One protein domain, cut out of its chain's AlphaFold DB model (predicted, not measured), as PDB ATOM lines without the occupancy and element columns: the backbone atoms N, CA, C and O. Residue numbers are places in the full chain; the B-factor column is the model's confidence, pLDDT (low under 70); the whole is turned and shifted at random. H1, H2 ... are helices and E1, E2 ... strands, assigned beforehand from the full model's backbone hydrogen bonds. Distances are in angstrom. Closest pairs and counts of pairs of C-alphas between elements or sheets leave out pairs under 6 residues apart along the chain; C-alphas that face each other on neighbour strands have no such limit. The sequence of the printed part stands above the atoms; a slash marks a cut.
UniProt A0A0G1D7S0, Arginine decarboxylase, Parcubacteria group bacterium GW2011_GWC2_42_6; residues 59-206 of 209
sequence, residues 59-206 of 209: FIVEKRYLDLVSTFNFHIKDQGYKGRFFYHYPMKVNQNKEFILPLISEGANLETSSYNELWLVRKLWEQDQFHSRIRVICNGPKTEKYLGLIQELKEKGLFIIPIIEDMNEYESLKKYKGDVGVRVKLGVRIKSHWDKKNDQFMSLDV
ATOM      1  N   PHE A  59     391.516 269.031 179.941       92.38
ATOM      2  CA  PHE A  59     391.748 269.068 178.492       92.38
ATOM      3  C   PHE A  59     393.189 268.690 178.126       92.38
ATOM      4  O   PHE A  59     393.460 268.110 177.072       92.38
ATOM      5  N   ILE A  60     394.148 268.989 179.009       92.31
ATOM      6  CA  ILE A  60     395.533 268.545 178.824       92.31
ATOM      7  C   ILE A  60     395.590 267.013 178.847       92.31
ATOM      8  O   ILE A  60     396.305 266.410 178.046       92.31
ATOM      9  N   VAL A  61     394.825 266.377 179.736       92.94
ATOM     10  CA  VAL A  61     394.765 264.917 179.872       92.94
ATOM     11  C   VAL A  61     394.121 264.279 178.636       92.94
ATOM     12  O   VAL A  61     394.687 263.331 178.086       92.94
ATOM     13  N   GLU A  62     393.011 264.839 178.149       93.75
ATOM     14  CA  GLU A  62     392.350 264.430 176.896       93.75
ATOM     15  C   GLU A  62     393.326 264.474 175.717       93.75
ATOM     16  O   GLU A  62     393.537 263.475 175.025       93.75
ATOM     17  N   LYS A  63     394.012 265.609 175.536       92.75
ATOM     18  CA  LYS A  63     394.976 265.780 174.445       92.75
ATOM     19  C   LYS A  63     396.113 264.763 174.519       92.75
ATOM     20  O   LYS A  63     396.484 264.184 173.503       92.75
ATOM     21  N   ARG A  64     396.629 264.479 175.717       92.00
ATOM     22  CA  ARG A  64     397.670 263.455 175.913       92.00
ATOM     23  C   ARG A  64     397.198 262.059 175.519       92.00
ATOM     24  O   ARG A  64     397.982 261.295 174.954       92.00
ATOM     25  N   TYR A  65     395.947 261.721 175.810       95.06
ATOM     26  CA  TYR A  65     395.351 260.464 175.369       95.06
ATOM     27  C   TYR A  65     395.210 260.407 173.843       95.06
ATOM     28  O   TYR A  65     395.619 259.420 173.229       95.06
ATOM     29  N   LEU A  66     394.709 261.473 173.218       94.62
ATOM     30  CA  LEU A  66     394.556 261.550 171.762       94.62
ATOM     31  C   LEU A  66     395.906 261.474 171.032       94.62
ATOM     32  O   LEU A  66     396.033 260.750 170.040       94.62
ATOM     33  N   ASP A  67     396.936 262.146 171.545       93.81
ATOM     34  CA  ASP A  67     398.305 262.074 171.022       93.81
ATOM     35  C   ASP A  67     398.848 260.634 171.096       93.81
ATOM     36  O   ASP A  67     399.444 260.129 170.141       93.81
ATOM     37  N   LEU A  68     398.592 259.924 172.201       95.06
ATOM     38  CA  LEU A  68     398.990 258.525 172.364       95.06
ATOM     39  C   LEU A  68     398.283 257.621 171.347       95.06
ATOM     40  O   LEU A  68     398.933 256.864 170.624       95.06
ATOM     41  N   VAL A  69     396.954 257.701 171.276       95.69
ATOM     42  CA  VAL A  69     396.144 256.861 170.384       95.69
ATOM     43  C   VAL A  69     396.479 257.129 168.918       95.69
ATOM     44  O   VAL A  69     396.643 256.181 168.148       95.69
ATOM     45  N   SER A  70     396.634 258.394 168.525       95.31
ATOM     46  CA  SER A  70     397.011 258.764 167.156       95.31
ATOM     47  C   SER A  70     398.399 258.246 166.780       95.31
ATOM     48  O   SER A  70     398.560 257.696 165.689       95.31
ATOM     49  N   THR A  71     399.368 258.315 167.698       95.75
ATOM     50  CA  THR A  71     400.719 257.769 167.494       95.75
ATOM     51  C   THR A  71     400.681 256.257 167.259       95.75
ATOM     52  O   THR A  71     401.263 255.761 166.293       95.75
ATOM     53  N   PHE A  72     399.953 255.508 168.093       96.69
ATOM     54  CA  PHE A  72     399.808 254.059 167.908       96.69
ATOM     55  C   PHE A  72     399.084 253.715 166.603       96.69
ATOM     56  O   PHE A  72     399.544 252.852 165.858       96.69
ATOM     57  N   ASN A  73     397.988 254.408 166.288       94.94
ATOM     58  CA  ASN A  73     397.232 254.178 165.055       94.94
ATOM     59  C   ASN A  73     398.067 254.460 163.800       94.94
ATOM     60  O   ASN A  73     397.977 253.706 162.827       94.94
ATOM     61  N   PHE A  74     398.894 255.510 163.825       96.44
ATOM     62  CA  PHE A  74     399.826 255.819 162.746       96.44
ATOM     63  C   PHE A  74     400.782 254.648 162.499       96.44
ATOM     64  O   PHE A  74     400.834 254.133 161.384       96.44
ATOM     65  N   HIS A  75     401.464 254.163 163.541       97.00
ATOM     66  CA  HIS A  75     402.434 253.075 163.400       97.00
ATOM     67  C   HIS A  75     401.796 251.720 163.068       97.00
ATOM     68  O   HIS A  75     402.363 250.961 162.288       97.00
ATOM     69  N   ILE A  76     400.605 251.417 163.593       96.56
ATOM     70  CA  ILE A  76     399.860 250.201 163.224       96.56
ATOM     71  C   ILE A  76     399.572 250.186 161.723       96.56
ATOM     72  O   ILE A  76     399.780 249.167 161.065       96.56
ATOM     73  N   LYS A  77     399.127 251.324 161.177       96.00
ATOM     74  CA  LYS A  77     398.830 251.465 159.750       96.00
ATOM     75  C   LYS A  77     400.096 251.412 158.898       96.00
ATOM     76  O   LYS A  77     400.115 250.686 157.910       96.00
ATOM     77  N   ASP A  78     401.124 252.162 159.282       97.12
ATOM     78  CA  ASP A  78     402.412 252.239 158.582       97.12
ATOM     79  C   ASP A  78     403.093 250.866 158.467       97.12
ATOM     80  O   ASP A  78     403.593 250.496 157.409       97.12
ATOM     81  N   GLN A  79     403.017 250.057 159.525       97.00
ATOM     82  CA  GLN A  79     403.613 248.718 159.568       97.00
ATOM     83  C   GLN A  79     402.682 247.610 159.043       97.00
ATOM     84  O   GLN A  79     403.046 246.435 159.068       97.00
ATOM     85  N   GLY A  80     401.462 247.943 158.605       95.62
ATOM     86  CA  GLY A  80     400.477 246.954 158.155       95.62
ATOM     87  C   GLY A  80     400.071 245.941 159.237       95.62
ATOM     88  O   GLY A  80     399.692 244.810 158.921       95.62
ATOM     89  N   TYR A  81     400.164 246.316 160.517       96.00
ATOM     90  CA  TYR A  81     399.810 245.445 161.634       96.00
ATOM     91  C   TYR A  81     398.291 245.233 161.684       96.00
ATOM     92  O   TYR A  81     397.510 246.181 161.651       96.00
ATOM     93  N   LYS A  82     397.852 243.970 161.771       94.56
ATOM     94  CA  LYS A  82     396.420 243.613 161.726       94.56
ATOM     95  C   LYS A  82     395.695 243.762 163.067       94.56
ATOM     96  O   LYS A  82     394.468 243.711 163.103       94.56
ATOM     97  N   GLY A  83     396.437 243.886 164.167       91.25
ATOM     98  CA  GLY A  83     395.852 244.032 165.496       91.25
ATOM     99  C   GLY A  83     395.352 245.451 165.766       91.25
ATOM    100  O   GLY A  83     395.643 246.394 165.033       91.25
ATOM    101  N   ARG A  84     394.590 245.596 166.852       88.94
ATOM    102  CA  ARG A  84     394.060 246.882 167.323       88.94
ATOM    103  C   ARG A  84     394.757 247.295 168.610       88.94
ATOM    104  O   ARG A  84     395.098 246.441 169.426       88.94
ATOM    105  N   PHE A  85     394.932 248.597 168.797       92.19
ATOM    106  CA  PHE A  85     395.404 249.162 170.055       92.19
ATOM    107  C   PHE A  85     394.220 249.625 170.898       92.19
ATOM    108  O   PHE A  85     393.333 250.327 170.413       92.19
ATOM    109  N   PHE A  86     394.226 249.240 172.171       91.31
ATOM    110  CA  PHE A  86     393.264 249.702 173.158       91.31
ATOM    111  C   PHE A  86     394.023 250.231 174.363       91.31
ATOM    112  O   PHE A  86     394.752 249.496 175.023       91.31
ATOM    113  N   TYR A  87     393.842 251.515 174.652       95.06
ATOM    114  CA  TYR A  87     394.389 252.104 175.861       95.06
ATOM    115  C   TYR A  87     393.461 251.832 177.046       95.06
ATOM    116  O   TYR A  87     392.246 252.048 176.952       95.06
ATOM    117  N   HIS A  88     394.056 251.377 178.147       95.56
ATOM    118  CA  HIS A  88     393.412 251.211 179.443       95.56
ATOM    119  C   HIS A  88     394.118 252.112 180.456       95.56
ATOM    120  O   HIS A  88     395.321 251.970 180.677       95.56
ATOM    121  N   TYR A  89     393.377 253.044 181.045       96.81
ATOM    122  CA  TYR A  89     393.881 253.936 182.073       96.81
ATOM    123  C   TYR A  89     394.002 253.187 183.412       96.81
ATOM    124  O   TYR A  89     392.989 252.693 183.922       96.81
ATOM    125  N   PRO A  90     395.212 253.097 183.990       96.12
ATOM    126  CA  PRO A  90     395.437 252.420 185.259       96.12
ATOM    127  C   PRO A  90     394.936 253.275 186.426       96.12
ATOM    128  O   PRO A  90     395.575 254.257 186.810       96.12
ATOM    129  N   MET A  91     393.827 252.865 187.050       95.94
ATOM    130  CA  MET A  91     393.202 253.596 188.164       95.94
ATOM    131  C   MET A  91     394.158 253.831 189.341       95.94
ATOM    132  O   MET A  91     394.052 254.851 190.013       95.94
ATOM    133  N   LYS A  92     395.147 252.950 189.541       95.00
ATOM    134  CA  LYS A  92     396.180 253.083 190.583       95.00
ATOM    135  C   LYS A  92     397.000 254.374 190.509       95.00
ATOM    136  O   LYS A  92     397.624 254.737 191.501       95.00
ATOM    137  N   VAL A  93     397.065 255.023 189.341       94.56
ATOM    138  CA  VAL A  93     397.857 256.246 189.145       94.56
ATOM    139  C   VAL A  93     397.149 257.454 189.746       94.56
ATOM    140  O   VAL A  93     397.781 258.231 190.456       94.56
ATOM    141  N   ASN A  94     395.857 257.614 189.462       94.69
ATOM    142  CA  ASN A  94     395.026 258.670 190.029       94.69
ATOM    143  C   ASN A  94     393.544 258.303 189.854       94.69
ATOM    144  O   ASN A  94     393.090 258.109 188.722       94.69
ATOM    145  N   GLN A  95     392.810 258.218 190.968       95.12
ATOM    146  CA  GLN A  95     391.400 257.824 191.019       95.12
ATOM    147  C   GLN A  95     390.413 259.012 190.977       95.12
ATOM    148  O   GLN A  95     389.205 258.805 191.107       95.12
ATOM    149  N   ASN A  96     390.894 260.250 190.827       94.62
ATOM    150  CA  ASN A  96     390.046 261.442 190.815       94.62
ATOM    151  C   ASN A  96     389.215 261.528 189.526       94.62
ATOM    152  O   ASN A  96     389.716 261.326 188.413       94.62
ATOM    153  N   LYS A  97     387.929 261.872 189.667       92.81
ATOM    154  CA  LYS A  97     386.972 261.935 188.547       92.81
ATOM    155  C   LYS A  97     387.385 262.955 187.482       92.81
ATOM    156  O   LYS A  97     387.117 262.737 186.305       92.81
ATOM    157  N   GLU A  98     388.081 264.015 187.890       93.38
ATOM    158  CA  GLU A  98     388.601 265.092 187.045       93.38
ATOM    159  C   GLU A  98     389.657 264.596 186.048       93.38
ATOM    160  O   GLU A  98     389.912 265.268 185.059       93.38
ATOM    161  N   PHE A  99     390.257 263.427 186.288       94.00
ATOM    162  CA  PHE A  99     391.210 262.790 185.373       94.00
ATOM    163  C   PHE A  99     390.582 261.612 184.627       94.00
ATOM    164  O   PHE A  99     390.899 261.373 183.466       94.00
ATOM    165  N   ILE A 100     389.675 260.885 185.281       94.69
ATOM    166  CA  ILE A 100     389.054 259.683 184.716       94.69
ATOM    167  C   ILE A 100     388.010 260.025 183.654       94.69
ATOM    168  O   ILE A 100     388.050 259.467 182.561       94.69
ATOM    169  N   LEU A 101     387.057 260.907 183.970       94.31
ATOM    170  CA  LEU A 101     385.933 261.196 183.074       94.31
ATOM    171  C   LEU A 101     386.380 261.775 181.722       94.31
ATOM    172  O   LEU A 101     385.886 261.273 180.713       94.31
ATOM    173  N   PRO A 102     387.346 262.715 181.666       94.12
ATOM    174  CA  PRO A 102     387.875 263.226 180.396       94.12
ATOM    175  C   PRO A 102     388.524 262.136 179.532       94.12
ATOM    176  O   PRO A 102     388.373 262.091 178.317       94.12
ATOM    177  N   LEU A 103     389.232 261.186 180.149       95.31
ATOM    178  CA  LEU A 103     389.815 260.064 179.412       95.31
ATOM    179  C   LEU A 103     388.733 259.140 178.849       95.31
ATOM    180  O   LEU A 103     388.822 258.697 177.704       95.31
ATOM    181  N   ILE A 104     387.712 258.833 179.651       94.31
ATOM    182  CA  ILE A 104     386.610 257.967 179.228       94.31
ATOM    183  C   ILE A 104     385.799 258.615 178.101       94.31
ATOM    184  O   ILE A 104     385.410 257.905 177.170       94.31
ATOM    185  N   SER A 105     385.558 259.931 178.147       92.62
ATOM    186  CA  SER A 105     384.827 260.635 177.086       92.62
ATOM    187  C   SER A 105     385.534 260.544 175.735       92.62
ATOM    188  O   SER A 105     384.859 260.402 174.717       92.62
ATOM    189  N   GLU A 106     386.868 260.503 175.730       93.31
ATOM    190  CA  GLU A 106     387.674 260.300 174.518       93.31
ATOM    191  C   GLU A 106     387.791 258.823 174.088       93.31
ATOM    192  O   GLU A 106     388.347 258.510 173.035       93.31
ATOM    193  N   GLY A 107     387.235 257.885 174.862       93.00
ATOM    194  CA  GLY A 107     387.211 256.455 174.537       93.00
ATOM    195  C   GLY A 107     388.297 255.623 175.219       93.00
ATOM    196  O   GLY A 107     388.560 254.482 174.808       93.00
ATOM    197  N   ALA A 108     388.946 256.147 176.263       95.50
ATOM    198  CA  ALA A 108     389.804 255.335 177.114       95.50
ATOM    199  C   ALA A 108     388.993 254.237 177.814       95.50
ATOM    200  O   ALA A 108     387.854 254.424 178.239       95.50
ATOM    201  N   ASN A 109     389.618 253.074 177.955       96.69
ATOM    202  CA  ASN A 109     389.120 251.998 178.800       96.69
ATOM    203  C   ASN A 109     389.758 252.126 180.187       96.69
ATOM    204  O   ASN A 109     390.681 252.920 180.371       96.69
ATOM    205  N   LEU A 110     389.314 251.333 181.157       97.31
ATOM    206  CA  LEU A 110     389.869 251.359 182.512       97.31
ATOM    207  C   LEU A 110     390.619 250.067 182.829       97.31
ATOM    208  O   LEU A 110     390.306 248.996 182.301       97.31
ATOM    209  N   GLU A 111     391.613 250.175 183.702       97.25
ATOM    210  CA  GLU A 111     392.242 249.056 184.397       97.25
ATOM    211  C   GLU A 111     392.109 249.280 185.904       97.25
ATOM    212  O   GLU A 111     392.459 250.342 186.426       97.25
ATOM    213  N   THR A 112     391.606 248.269 186.604       97.56
ATOM    214  CA  THR A 112     391.506 248.225 188.060       97.56
ATOM    215  C   THR A 112     392.395 247.116 188.596       97.56
ATOM    216  O   THR A 112     392.449 246.021 188.051       97.56
ATOM    217  N   SER A 113     393.067 247.378 189.703       95.12
ATOM    218  CA  SER A 113     394.005 246.479 190.377       95.12
ATOM    219  C   SER A 113     393.499 245.995 191.741       95.12
ATOM    220  O   SER A 113     394.163 245.213 192.417       95.12
ATOM    221  N   SER A 114     392.320 246.465 192.168       96.19
ATOM    222  CA  SER A 114     391.721 246.118 193.456       96.19
ATOM    223  C   SER A 114     390.196 246.265 193.466       96.19
ATOM    224  O   SER A 114     389.610 246.966 192.638       96.19
ATOM    225  N   TYR A 115     389.562 245.668 194.482       97.31
ATOM    226  CA  TYR A 115     388.131 245.837 194.759       97.31
ATOM    227  C   TYR A 115     387.734 247.313 194.912       97.31
ATOM    228  O   TYR A 115     386.704 247.715 194.385       97.31
ATOM    229  N   ASN A 116     388.543 248.125 195.605       96.94
ATOM    230  CA  ASN A 116     388.218 249.534 195.857       96.94
ATOM    231  C   ASN A 116     388.178 250.343 194.557       96.94
ATOM    232  O   ASN A 116     387.285 251.162 194.367       96.94
ATOM    233  N   GLU A 117     389.110 250.078 193.641       97.56
ATOM    234  CA  GLU A 117     389.127 250.730 192.332       97.56
ATOM    235  C   GLU A 117     387.923 250.312 191.486       97.56
ATOM    236  O   GLU A 117     387.236 251.175 190.944       97.56
ATOM    237  N   LEU A 118     387.592 249.015 191.438       97.81
ATOM    238  CA  LEU A 118     386.396 248.554 190.726       97.81
ATOM    239  C   LEU A 118     385.100 249.078 191.366       97.81
ATOM    240  O   LEU A 118     384.128 249.366 190.670       97.81
ATOM    241  N   TRP A 119     385.082 249.264 192.686       97.62
ATOM    242  CA  TRP A 119     383.953 249.873 193.385       97.62
ATOM    243  C   TRP A 119     383.758 251.341 192.988       97.62
ATOM    244  O   TRP A 119     382.617 251.768 192.808       97.62
ATOM    245  N   LEU A 120     384.841 252.101 192.790       96.75
ATOM    246  CA  LEU A 120     384.761 253.466 192.258       96.75
ATOM    247  C   LEU A 120     384.210 253.471 190.830       96.75
ATOM    248  O   LEU A 120     383.313 254.258 190.531       96.75
ATOM    249  N   VAL A 121     384.671 252.547 189.980       96.38
ATOM    250  CA  VAL A 121     384.127 252.368 188.622       96.38
ATOM    251  C   VAL A 121     382.627 252.084 188.670       96.38
ATOM    252  O   VAL A 121     381.872 252.727 187.944       96.38
ATOM    253  N   ARG A 122     382.170 251.201 189.572       96.31
ATOM    254  CA  ARG A 122     380.736 250.963 189.789       96.31
ATOM    255  C   ARG A 122     379.997 252.255 190.121       96.31
ATOM    256  O   ARG A 122     378.946 252.498 189.547       96.31
ATOM    257  N   LYS A 123     380.517 253.074 191.041       96.00
ATOM    258  CA  LYS A 123     379.841 254.310 191.460       96.00
ATOM    259  C   LYS A 123     379.734 255.341 190.353       96.00
ATOM    260  O   LYS A 123     378.668 255.922 190.197       96.00
ATOM    261  N   LEU A 124     380.794 255.526 189.579       94.06
ATOM    262  CA  LEU A 124     380.758 256.408 188.416       94.06
ATOM    263  C   LEU A 124     379.772 255.889 187.358       94.06
ATOM    264  O   LEU A 124     379.027 256.671 186.774       94.06
ATOM    265  N   TRP A 125     379.718 254.571 187.155       94.38
ATOM    266  CA  TRP A 125     378.816 253.959 186.182       94.38
ATOM    267  C   TRP A 125     377.340 254.028 186.594       94.38
ATOM    268  O   TRP A 125     376.505 254.420 185.790       94.38
ATOM    269  N   GLU A 126     377.014 253.716 187.853       91.81
ATOM    270  CA  GLU A 126     375.648 253.796 188.407       91.81
ATOM    271  C   GLU A 126     375.097 255.233 188.441       91.81
ATOM    272  O   GLU A 126     373.896 255.429 188.587       91.81
ATOM    273  N   GLN A 127     375.971 256.237 188.331       92.69
ATOM    274  CA  GLN A 127     375.622 257.657 188.228       92.69
ATOM    275  C   GLN A 127     375.519 258.141 186.771       92.69
ATOM    276  O   GLN A 127     375.561 259.350 186.532       92.69
ATOM    277  N   ASP A 128     375.458 257.217 185.807       88.12
ATOM    278  CA  ASP A 128     375.386 257.484 184.365       88.12
ATOM    279  C   ASP A 128     376.493 258.428 183.854       88.12
ATOM    280  O   ASP A 128     376.322 259.146 182.871       88.12
ATOM    281  N   GLN A 129     377.666 258.431 184.506       87.50
ATOM    282  CA  GLN A 129     378.779 259.309 184.118       87.50
ATOM    283  C   GLN A 129     379.488 258.832 182.844       87.50
ATOM    284  O   GLN A 129     380.227 259.596 182.227       87.50
ATOM    285  N   PHE A 130     379.291 257.571 182.448       85.81
ATOM    286  CA  PHE A 130     379.805 257.030 181.194       85.81
ATOM    287  C   PHE A 130     378.985 255.840 180.685       85.81
ATOM    288  O   PHE A 130     378.294 255.148 181.430       85.81
ATOM    289  N   HIS A 131     379.107 255.566 179.386       80.94
ATOM    290  CA  HIS A 131     378.379 254.490 178.719       80.94
ATOM    291  C   HIS A 131     378.976 253.105 179.024       80.94
ATOM    292  O   HIS A 131     380.191 252.923 179.025       80.94
ATOM    293  N   SER A 132     378.126 252.079 179.097       73.81
ATOM    294  CA  SER A 132     378.488 250.653 179.249       73.81
ATOM    295  C   SER A 132     379.388 250.051 178.151       73.81
ATOM    296  O   SER A 132     379.735 248.876 178.219       73.81
ATOM    297  N   ARG A 133     379.768 250.828 177.126       83.31
ATOM    298  CA  ARG A 133     380.635 250.373 176.026       83.31
ATOM    299  C   ARG A 133     382.118 250.375 176.397       83.31
ATOM    300  O   ARG A 133     382.915 249.827 175.638       83.31
ATOM    301  N   ILE A 134     382.491 250.989 177.521       92.12
ATOM    302  CA  ILE A 134     383.876 250.954 177.987       92.12
ATOM    303  C   ILE A 134     384.242 249.551 178.467       92.12
ATOM    304  O   ILE A 134     383.410 248.838 179.031       92.12
ATOM    305  N   ARG A 135     385.504 249.175 178.277       94.94
ATOM    306  CA  ARG A 135     386.060 247.945 178.838       94.94
ATOM    307  C   ARG A 135     386.755 248.241 180.158       94.94
ATOM    308  O   ARG A 135     387.446 249.249 180.291       94.94
ATOM    309  N   VAL A 136     386.620 247.336 181.114       97.00
ATOM    310  CA  VAL A 136     387.308 247.409 182.403       97.00
ATOM    311  C   VAL A 136     388.120 246.138 182.582       97.00
ATOM    312  O   VAL A 136     387.564 245.046 182.688       97.00
ATOM    313  N   ILE A 137     389.441 246.278 182.590       96.94
ATOM    314  CA  ILE A 137     390.359 245.176 182.872       96.94
ATOM    315  C   ILE A 137     390.553 245.076 184.383       96.94
ATOM    316  O   ILE A 137     390.934 246.056 185.016       96.94
ATOM    317  N   CYS A 138     390.344 243.890 184.948       96.81
ATOM    318  CA  CYS A 138     390.516 243.630 186.376       96.81
ATOM    319  C   CYS A 138     391.794 242.818 186.622       96.81
ATOM    320  O   CYS A 138     391.821 241.595 186.473       96.81
ATOM    321  N   ASN A 139     392.847 243.530 187.004       92.69
ATOM    322  CA  ASN A 139     394.175 243.041 187.353       92.69
ATOM    323  C   ASN A 139     394.339 242.874 188.875       92.69
ATOM    324  O   ASN A 139     393.453 243.260 189.648       92.69
ATOM    325  N   GLY A 140     395.494 242.354 189.298       88.88
ATOM    326  CA  GLY A 140     395.855 242.201 190.706       88.88
ATOM    327  C   GLY A 140     395.165 241.016 191.393       88.88
ATOM    328  O   GLY A 140     394.337 240.335 190.777       88.88
ATOM    329  N   PRO A 141     395.490 240.772 192.677       88.69
ATOM    330  CA  PRO A 141     394.998 239.614 193.414       88.69
ATOM    331  C   PRO A 141     393.489 239.707 193.654       88.69
ATOM    332  O   PRO A 141     392.986 240.628 194.314       88.69
ATOM    333  N   LYS A 142     392.749 238.726 193.141       92.50
ATOM    334  CA  LYS A 142     391.287 238.672 193.222       92.50
ATOM    335  C   LYS A 142     390.831 237.939 194.476       92.50
ATOM    336  O   LYS A 142     390.739 236.719 194.520       92.50
ATOM    337  N   THR A 143     390.497 238.713 195.505       93.50
ATOM    338  CA  THR A 143     389.771 238.194 196.676       93.50
ATOM    339  C   THR A 143     388.341 237.800 196.298       93.50
ATOM    340  O   THR A 143     387.798 238.298 195.311       93.50
ATOM    341  N   GLU A 144     387.677 236.979 197.115       94.25
ATOM    342  CA  GLU A 144     386.272 236.593 196.896       94.25
ATOM    343  C   GLU A 144     385.342 237.804 196.723       94.25
ATOM    344  O   GLU A 144     384.474 237.807 195.852       94.25
ATOM    345  N   LYS A 145     385.561 238.882 197.490       96.62
ATOM    346  CA  LYS A 145     384.796 240.133 197.347       96.62
ATOM    347  C   LYS A 145     385.041 240.812 196.002       96.62
ATOM    348  O   LYS A 145     384.109 241.354 195.413       96.62
ATOM    349  N   TYR A 146     386.284 240.794 195.519       97.19
ATOM    350  CA  TYR A 146     386.624 241.358 194.215       97.19
ATOM    351  C   TYR A 146     385.987 240.545 193.083       97.19
ATOM    352  O   TYR A 146     385.351 241.127 192.208       97.19
ATOM    353  N   LEU A 147     386.056 239.213 193.157       96.00
ATOM    354  CA  LEU A 147     385.384 238.308 192.218       96.00
ATOM    355  C   LEU A 147     383.864 238.503 192.215       96.00
ATOM    356  O   LEU A 147     383.260 238.573 191.147       96.00
ATOM    357  N   GLY A 148     383.253 238.657 193.394       96.44
ATOM    358  CA  GLY A 148     381.824 238.944 193.516       96.44
ATOM    359  C   GLY A 148     381.425 240.237 192.802       96.44
ATOM    360  O   GLY A 148     380.457 240.246 192.048       96.44
ATOM    361  N   LEU A 149     382.210 241.307 192.965       97.88
ATOM    362  CA  LEU A 149     381.955 242.580 192.283       97.88
ATOM    363  C   LEU A 149     382.181 242.492 190.764       97.88
ATOM    364  O   LEU A 149     381.420 243.080 189.998       97.88
ATOM    365  N   ILE A 150     383.196 241.745 190.320       97.50
ATOM    366  CA  ILE A 150     383.435 241.459 188.895       97.50
ATOM    367  C   ILE A 150     382.204 240.794 188.272       97.50
ATOM    368  O   ILE A 150     381.749 241.219 187.207       97.50
ATOM    369  N   GLN A 151     381.651 239.781 188.941       96.12
ATOM    370  CA  GLN A 151     380.471 239.062 188.474       96.12
ATOM    371  C   GLN A 151     379.228 239.963 188.466       96.12
ATOM    372  O   GLN A 151     378.541 240.032 187.449       96.12
ATOM    373  N   GLU A 152     378.988 240.714 189.547       96.38
ATOM    374  CA  GLU A 152     377.861 241.654 189.664       96.38
ATOM    375  C   GLU A 152     377.845 242.661 188.503       96.38
ATOM    376  O   GLU A 152     376.825 242.850 187.839       96.38
ATOM    377  N   LEU A 153     378.979 243.316 188.236       96.25
ATOM    378  CA  LEU A 153     379.062 244.334 187.187       96.25
ATOM    379  C   LEU A 153     378.923 243.740 185.790       96.25
ATOM    380  O   LEU A 153     378.298 244.353 184.921       96.25
ATOM    381  N   LYS A 154     379.461 242.535 185.581       94.94
ATOM    382  CA  LYS A 154     379.287 241.803 184.329       94.94
ATOM    383  C   LYS A 154     377.816 241.466 184.077       94.94
ATOM    384  O   LYS A 154     377.336 241.673 182.965       94.94
ATOM    385  N   GLU A 155     377.098 240.987 185.090       94.25
ATOM    386  CA  GLU A 155     375.665 240.669 185.005       94.25
ATOM    387  C   GLU A 155     374.805 241.909 184.753       94.25
ATOM    388  O   GLU A 155     373.842 241.845 183.991       94.25
ATOM    389  N   LYS A 156     375.197 243.061 185.309       93.88
ATOM    390  CA  LYS A 156     374.579 244.363 185.010       93.88
ATOM    391  C   LYS A 156     374.866 244.862 183.583       93.88
ATOM    392  O   LYS A 156     374.264 245.843 183.155       93.88
ATOM    393  N   GLY A 157     375.765 244.214 182.839       92.94
ATOM    394  CA  GLY A 157     376.063 244.529 181.440       92.94
ATOM    395  C   GLY A 157     377.310 245.386 181.210       92.94
ATOM    396  O   GLY A 157     377.528 245.820 180.079       92.94
ATOM    397  N   LEU A 158     378.145 245.621 182.229       94.56
ATOM    398  CA  LEU A 158     379.444 246.267 182.031       94.56
ATOM    399  C   LEU A 158     380.435 245.279 181.401       94.56
ATOM    400  O   LEU A 158     380.481 244.097 181.756       94.56
ATOM    401  N   PHE A 159     381.258 245.758 180.467       94.75
ATOM    402  CA  PHE A 159     382.271 244.924 179.828       94.75
ATOM    403  C   PHE A 159     383.499 244.776 180.735       94.75
ATOM    404  O   PHE A 159     384.424 245.588 180.699       94.75
ATOM    405  N   ILE A 160     383.498 243.735 181.566       95.94
ATOM    406  CA  ILE A 160     384.612 243.389 182.451       95.94
ATOM    407  C   ILE A 160     385.477 242.296 181.809       95.94
ATOM    408  O   ILE A 160     384.938 241.338 181.265       95.94
ATOM    409  N   ILE A 161     386.801 242.424 181.915       96.50
ATOM    410  CA  ILE A 161     387.785 241.401 181.532       96.50
ATOM    411  C   ILE A 161     388.681 241.121 182.748       96.50
ATOM    412  O   ILE A 161     389.596 241.901 183.029       96.50
ATOM    413  N   PRO A 162     388.452 240.046 183.519       96.50
ATOM    414  CA  PRO A 162     389.372 239.669 184.583       96.50
ATOM    415  C   PRO A 162     390.653 239.048 184.007       96.50
ATOM    416  O   PRO A 162     390.598 238.238 183.084       96.50
ATOM    417  N   ILE A 163     391.811 239.413 184.569       95.00
ATOM    418  CA  ILE A 163     393.117 238.847 184.198       95.00
ATOM    419  C   ILE A 163     393.523 237.794 185.221       95.00
ATOM    420  O   ILE A 163     393.861 238.146 186.342       95.00
ATOM    421  N   ILE A 164     393.521 236.522 184.849       92.00
ATOM    422  CA  ILE A 164     393.928 235.400 185.698       92.00
ATOM    423  C   ILE A 164     395.445 235.455 185.922       92.00
ATOM    424  O   ILE A 164     396.217 235.373 184.960       92.00
ATOM    425  N   GLU A 165     395.873 235.587 187.178       86.12
ATOM    426  CA  GLU A 165     397.289 235.638 187.572       86.12
ATOM    427  C   GLU A 165     397.806 234.318 188.172       86.12
ATOM    428  O   GLU A 165     399.010 234.044 188.113       86.12
ATOM    429  N   ASP A 166     396.919 233.484 188.727       86.00
ATOM    430  CA  ASP A 166     397.268 232.193 189.323       86.00
ATOM    431  C   ASP A 166     396.180 231.111 189.154       86.00
ATOM    432  O   ASP A 166     395.097 231.346 188.613       86.00
ATOM    433  N   MET A 167     396.493 229.888 189.599       87.06
ATOM    434  CA  MET A 167     395.592 228.735 189.481       87.06
ATOM    435  C   MET A 167     394.355 228.821 190.381       87.06
ATOM    436  O   MET A 167     393.321 228.259 190.027       87.06
ATOM    437  N   ASN A 168     394.425 229.511 191.520       88.12
ATOM    438  CA  ASN A 168     393.262 229.672 192.392       88.12
ATOM    439  C   ASN A 168     392.242 230.600 191.727       88.12
ATOM    440  O   ASN A 168     391.051 230.295 191.697       88.12
ATOM    441  N   GLU A 169     392.717 231.692 191.123       90.88
ATOM    442  CA  GLU A 169     391.876 232.598 190.344       90.88
ATOM    443  C   GLU A 169     391.266 231.902 189.126       90.88
ATOM    444  O   GLU A 169     390.092 232.124 188.825       90.88
ATOM    445  N   TYR A 170     392.023 231.028 188.455       91.19
ATOM    446  CA  TYR A 170     391.498 230.199 187.371       91.19
ATOM    447  C   TYR A 170     390.319 229.338 187.841       91.19
ATOM    448  O   TYR A 170     389.258 229.356 187.216       91.19
ATOM    449  N   GLU A 171     390.457 228.628 188.964       92.00
ATOM    450  CA  GLU A 171     389.379 227.789 189.498       92.00
ATOM    451  C   GLU A 171     388.119 228.594 189.841       92.00
ATOM    452  O   GLU A 171     386.999 228.113 189.629       92.00
ATOM    453  N   SER A 172     388.284 229.832 190.316       91.06
ATOM    454  CA  SER A 172     387.173 230.753 190.563       91.06
ATOM    455  C   SER A 172     386.542 231.297 189.276       91.06
ATOM    456  O   SER A 172     385.321 231.449 189.211       91.06
ATOM    457  N   LEU A 173     387.344 231.579 188.245       92.75
ATOM    458  CA  LEU A 173     386.904 232.224 187.002       92.75
ATOM    459  C   LEU A 173     386.559 231.246 185.872       92.75
ATOM    460  O   LEU A 173     386.005 231.671 184.865       92.75
ATOM    461  N   LYS A 174     386.768 229.935 186.029       91.06
ATOM    462  CA  LYS A 174     386.460 228.930 184.987       91.06
ATOM    463  C   LYS A 174     384.997 228.908 184.524       91.06
ATOM    464  O   LYS A 174     384.697 228.396 183.452       91.06
ATOM    465  N   LYS A 175     384.069 229.407 185.351       90.12
ATOM    466  CA  LYS A 175     382.632 229.520 185.029       90.12
ATOM    467  C   LYS A 175     382.233 230.917 184.542       90.12
ATOM    468  O   LYS A 175     381.052 231.142 184.270       90.12
ATOM    469  N   TYR A 176     383.180 231.852 184.471       92.81
ATOM    470  CA  TYR A 176     382.939 233.214 184.017       92.81
ATOM    471  C   TYR A 176     382.519 233.209 182.542       92.81
ATOM    472  O   TYR A 176     383.171 232.598 181.699       92.81
ATOM    473  N   LYS A 177     381.403 233.874 182.230       88.50
ATOM    474  CA  LYS A 177     380.843 233.945 180.872       88.50
ATOM    475  C   LYS A 177     381.212 235.276 180.222       88.50
ATOM    476  O   LYS A 177     380.428 236.227 180.228       88.50
ATOM    477  N   GLY A 178     382.417 235.342 179.679       88.81
ATOM    478  CA  GLY A 178     382.939 236.508 178.980       88.81
ATOM    479  C   GLY A 178     384.423 236.361 178.694       88.81
ATOM    480  O   GLY A 178     385.016 235.324 178.989       88.81
ATOM    481  N   ASP A 179     385.001 237.420 178.147       91.69
ATOM    482  CA  ASP A 179     386.422 237.452 177.836       91.69
ATOM    483  C   ASP A 179     387.232 237.430 179.132       91.69
ATOM    484  O   ASP A 179     386.926 238.138 180.095       91.69
ATOM    485  N   VAL A 180     388.266 236.595 179.153       92.31
ATOM    486  CA  VAL A 180     389.214 236.491 180.259       92.31
ATOM    487  C   VAL A 180     390.622 236.641 179.711       92.31
ATOM    488  O   VAL A 180     390.993 236.033 178.704       92.31
ATOM    489  N   GLY A 181     391.426 237.441 180.399       90.88
ATOM    490  CA  GLY A 181     392.858 237.471 180.156       90.88
ATOM    491  C   GLY A 181     393.564 236.445 181.026       90.88
ATOM    492  O   GLY A 181     393.139 236.160 182.142       90.88
ATOM    493  N   VAL A 182     394.678 235.916 180.544       87.25
ATOM    494  CA  VAL A 182     395.585 235.060 181.304       87.25
ATOM    495  C   VAL A 182     396.964 235.695 181.282       87.25
ATOM    496  O   VAL A 182     397.539 235.981 180.226       87.25
ATOM    497  N   ARG A 183     397.526 235.930 182.466       82.56
ATOM    498  CA  ARG A 183     398.904 236.389 182.602       82.56
ATOM    499  C   ARG A 183     399.839 235.191 182.471       82.56
ATOM    500  O   ARG A 183     399.972 234.376 183.379       82.56
ATOM    501  N   VAL A 184     400.491 235.079 181.317       70.12
ATOM    502  CA  VAL A 184     401.411 233.974 181.039       70.12
ATOM    503  C   VAL A 184     402.811 234.334 181.516       70.12
ATOM    504  O   VAL A 184     403.416 235.311 181.072       70.12
ATOM    505  N   LYS A 185     403.363 233.493 182.394       65.56
ATOM    506  CA  LYS A 185     404.780 233.541 182.764       65.56
ATOM    507  C   LYS A 185     405.609 232.950 181.633       65.56
ATOM    508  O   LYS A 185     405.965 231.775 181.649       65.56
ATOM    509  N   LEU A 186     405.921 233.771 180.637       58.81
ATOM    510  CA  LEU A 186     406.962 233.430 179.681       58.81
ATOM    511  C   LEU A 186     408.277 233.346 180.463       58.81
ATOM    512  O   LEU A 186     408.664 234.311 181.116       58.81
ATOM    513  N   GLY A 187     408.972 232.208 180.418       55.12
ATOM    514  CA  GLY A 187     410.272 232.001 181.080       55.12
ATOM    515  C   GLY A 187     411.415 232.867 180.521       55.12
ATOM    516  O   GLY A 187     412.585 232.520 180.661       55.12
ATOM    517  N   VAL A 188     411.087 233.971 179.853       54.81
ATOM    518  CA  VAL A 188     412.006 234.898 179.210       54.81
ATOM    519  C   VAL A 188     412.385 235.967 180.230       54.81
ATOM    520  O   VAL A 188     411.574 236.810 180.601       54.81
ATOM    521  N   ARG A 189     413.636 235.931 180.695       53.56
ATOM    522  CA  ARG A 189     414.219 237.018 181.492       53.56
ATOM    523  C   ARG A 189     414.580 238.165 180.554       53.56
ATOM    524  O   ARG A 189     415.518 238.039 179.768       53.56
ATOM    525  N   ILE A 190     413.845 239.266 180.621       51.84
ATOM    526  CA  ILE A 190     414.157 240.471 179.854       51.84
ATOM    527  C   ILE A 190     415.140 241.289 180.682       51.84
ATOM    528  O   ILE A 190     414.697 242.059 181.514       51.84
ATOM    529  N   LYS A 191     416.453 241.171 180.430       47.62
ATOM    530  CA  LYS A 191     417.463 242.026 181.083       47.62
ATOM    531  C   LYS A 191     417.113 243.506 180.879       47.62
ATOM    532  O   LYS A 191     417.457 244.095 179.857       47.62
ATOM    533  N   SER A 192     416.459 244.106 181.861       53.47
ATOM    534  CA  SER A 192     416.146 245.530 181.902       53.47
ATOM    535  C   SER A 192     416.630 246.114 183.223       53.47
ATOM    536  O   SER A 192     416.765 245.406 184.216       53.47
ATOM    537  N   HIS A 193     416.883 247.422 183.267       46.97
ATOM    538  CA  HIS A 193     417.251 248.102 184.515       46.97
ATOM    539  C   HIS A 193     416.143 247.989 185.587       46.97
ATOM    540  O   HIS A 193     416.393 248.189 186.776       46.97
ATOM    541  N   TRP A 194     414.917 247.661 185.174       43.91
ATOM    542  CA  TRP A 194     413.778 247.495 186.061       43.91
ATOM    543  C   TRP A 194     413.556 246.057 186.510       43.91
ATOM    544  O   TRP A 194     412.714 245.898 187.377       43.91
ATOM    545  N   ASP A 195     414.332 245.072 186.021       43.44
ATOM    546  CA  ASP A 195     414.181 243.646 186.354       43.44
ATOM    547  C   ASP A 195     414.185 243.416 187.872       43.44
ATOM    548  O   ASP A 195     415.230 243.288 188.525       43.44
ATOM    549  N   LYS A 196     412.994 243.301 188.453       47.34
ATOM    550  CA  LYS A 196     412.807 242.667 189.753       47.34
ATOM    551  C   LYS A 196     412.553 241.185 189.530       47.34
ATOM    552  O   LYS A 196     411.960 240.766 188.542       47.34
ATOM    553  N   LYS A 197     412.932 240.369 190.517       44.78
ATOM    554  CA  LYS A 197     412.761 238.900 190.517       44.78
ATOM    555  C   LYS A 197     411.323 238.422 190.208       44.78
ATOM    556  O   LYS A 197     411.151 237.250 189.896       44.78
ATOM    557  N   ASN A 198     410.333 239.319 190.297       46.62
ATOM    558  CA  ASN A 198     408.902 239.065 190.137       46.62
ATOM    559  C   ASN A 198     408.237 239.873 189.007       46.62
ATOM    560  O   ASN A 198     407.007 239.930 188.983       46.62
ATOM    561  N   ASP A 199     408.980 240.513 188.104       44.19
ATOM    562  CA  ASP A 199     408.331 241.324 187.074       44.19
ATOM    563  C   ASP A 199     407.645 240.470 185.999       44.19
ATOM    564  O   ASP A 199     408.228 239.564 185.404       44.19
ATOM    565  N   GLN A 200     406.359 240.758 185.778       51.19
ATOM    566  CA  GLN A 200     405.456 240.017 184.899       51.19
ATOM    567  C   GLN A 200     404.867 240.985 183.868       51.19
ATOM    568  O   GLN A 200     403.909 241.702 184.152       51.19
ATOM    569  N   PHE A 201     405.447 241.034 182.668       48.00
ATOM    570  CA  PHE A 201     405.135 242.082 181.687       48.00
ATOM    571  C   PHE A 201     404.115 241.694 180.603       48.00
ATOM    572  O   PHE A 201     403.871 242.503 179.712       48.00
ATOM    573  N   MET A 202     403.504 240.500 180.639       43.34
ATOM    574  CA  MET A 202     402.622 240.062 179.546       43.34
ATOM    575  C   MET A 202     401.337 239.379 180.023       43.34
ATOM    576  O   MET A 202     401.367 238.354 180.701       43.34
ATOM    577  N   SER A 203     400.200 239.950 179.634       46.94
ATOM    578  CA  SER A 203     398.873 239.334 179.707       46.94
ATOM    579  C   SER A 203     398.386 239.047 178.292       46.94
ATOM    580  O   SER A 203     398.420 239.940 177.446       46.94
ATOM    581  N   LEU A 204     397.954 237.816 178.038       43.41
ATOM    582  CA  LEU A 204     397.297 237.418 176.797       43.41
ATOM    583  C   LEU A 204     395.790 237.410 177.038       43.41
ATOM    584  O   LEU A 204     395.333 236.852 178.029       43.41
ATOM    585  N   ASP A 205     395.023 238.026 176.149       43.97
ATOM    586  CA  ASP A 205     393.576 237.827 176.105       43.97
ATOM    587  C   ASP A 205     393.300 236.496 175.393       43.97
ATOM    588  O   ASP A 205     393.801 236.279 174.287       43.97
ATOM    589  N   VAL A 206     392.578 235.582 176.045       42.72
ATOM    590  CA  VAL A 206     392.346 234.219 175.529       42.72
ATOM    591  C   VAL A 206     390.984 234.102 174.839       42.72
ATOM    592  O   VAL A 206     390.641 233.042 174.332       42.72
TER     593      VAL A 206
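This is residues 59 to 206 of the 209 residues of the protein "Arginine decarboxylase" of Parcubacteria group bacterium GW2011_GWC2_42_6 (UniProt A0A0G1D7S0). Picture a sheet of six strands curled like part of a barrel, with H2, H3, H4 and H5 over one face; the long helix H1 packs on H2 with its first residues and runs on beyond it, and residues 191 to 196 stick out from the loop between E5 and E6. The printed part has 148 residues, with five named helices and six named strands in the order H1 E1 H2 E2 H3 E3 H4 E4 H5 E5 E6. The sheet is mixed, in the order E1 E2 E3 E4 E5 E6, and the class is mixed, helices and strands. The whole is compact, with a radius of gyration of the C-alphas of 16.3 A and spans of 44 by 41 by 29 A.

Start at H1, residues 59 to 78, which with residues 59 to 65 alone touches H2, residues 97 to 105; their closest C-alphas, Glu 62 and Leu 103, are 5.6 A apart. H1 is not on the sheet. Look next at E1, residues 88 to 90, parallel to E2, residues 109 to 112, with N 89 and O 109 at 2.8 A. H2 is on the sheet; its closest C-alpha pair with E1 is Leu 103 and Tyr 89, 7.8 A. E2 is parallel to E3, residues 135 to 138, with N 110 and O 135 at 2.9 A. H3, residues 115 to 126, lies over E2 and E3 at a height over the sheet of 10.4 A. H4, residues 144 to 155, lies on the same face, over E4, residues 159 to 164, and touches H3 at a shallow tilt of 24 degrees, the closest C-alphas being Tyr 115 and Tyr 146, 4.8 A. E4 is staggered: residues 159 to 162 pair with E3, with N 136 and O 159 at 2.8 A, and 163 to 164 with parallel E5, residues 181 to 183, with N 164 and O 181 at 2.8 A. H5, residues 167 to 173, is on the sheet; C-alphas 170 and 164 of E4 are its closest pair with that strand, 6.0 A. E5 and E6, residues 203 to 205, form an antiparallel hairpin, with N 182 and O 204 at 2.8 A. Every O i to N i+4 pair is within hydrogen-bond range in H1, H3, H4 and H5; in H2 3 of 5 are.

Find C-alpha 59 at (391.748, 269.068, 178.492); H1 runs 28.2 A to C-alpha 78. H3 spans 16.1 A, H4 16.4 A and E4 16.2 A. E6 ends at C-alpha 205, (393.576, 237.827, 176.105).

The C-alphas of Gln 127 and Lys 191 are farthest apart, 45.2 A. The printed part has no cut. The link E5 to E6 is long, 19 residues. Confidence is under 70 at residues 185 to 206.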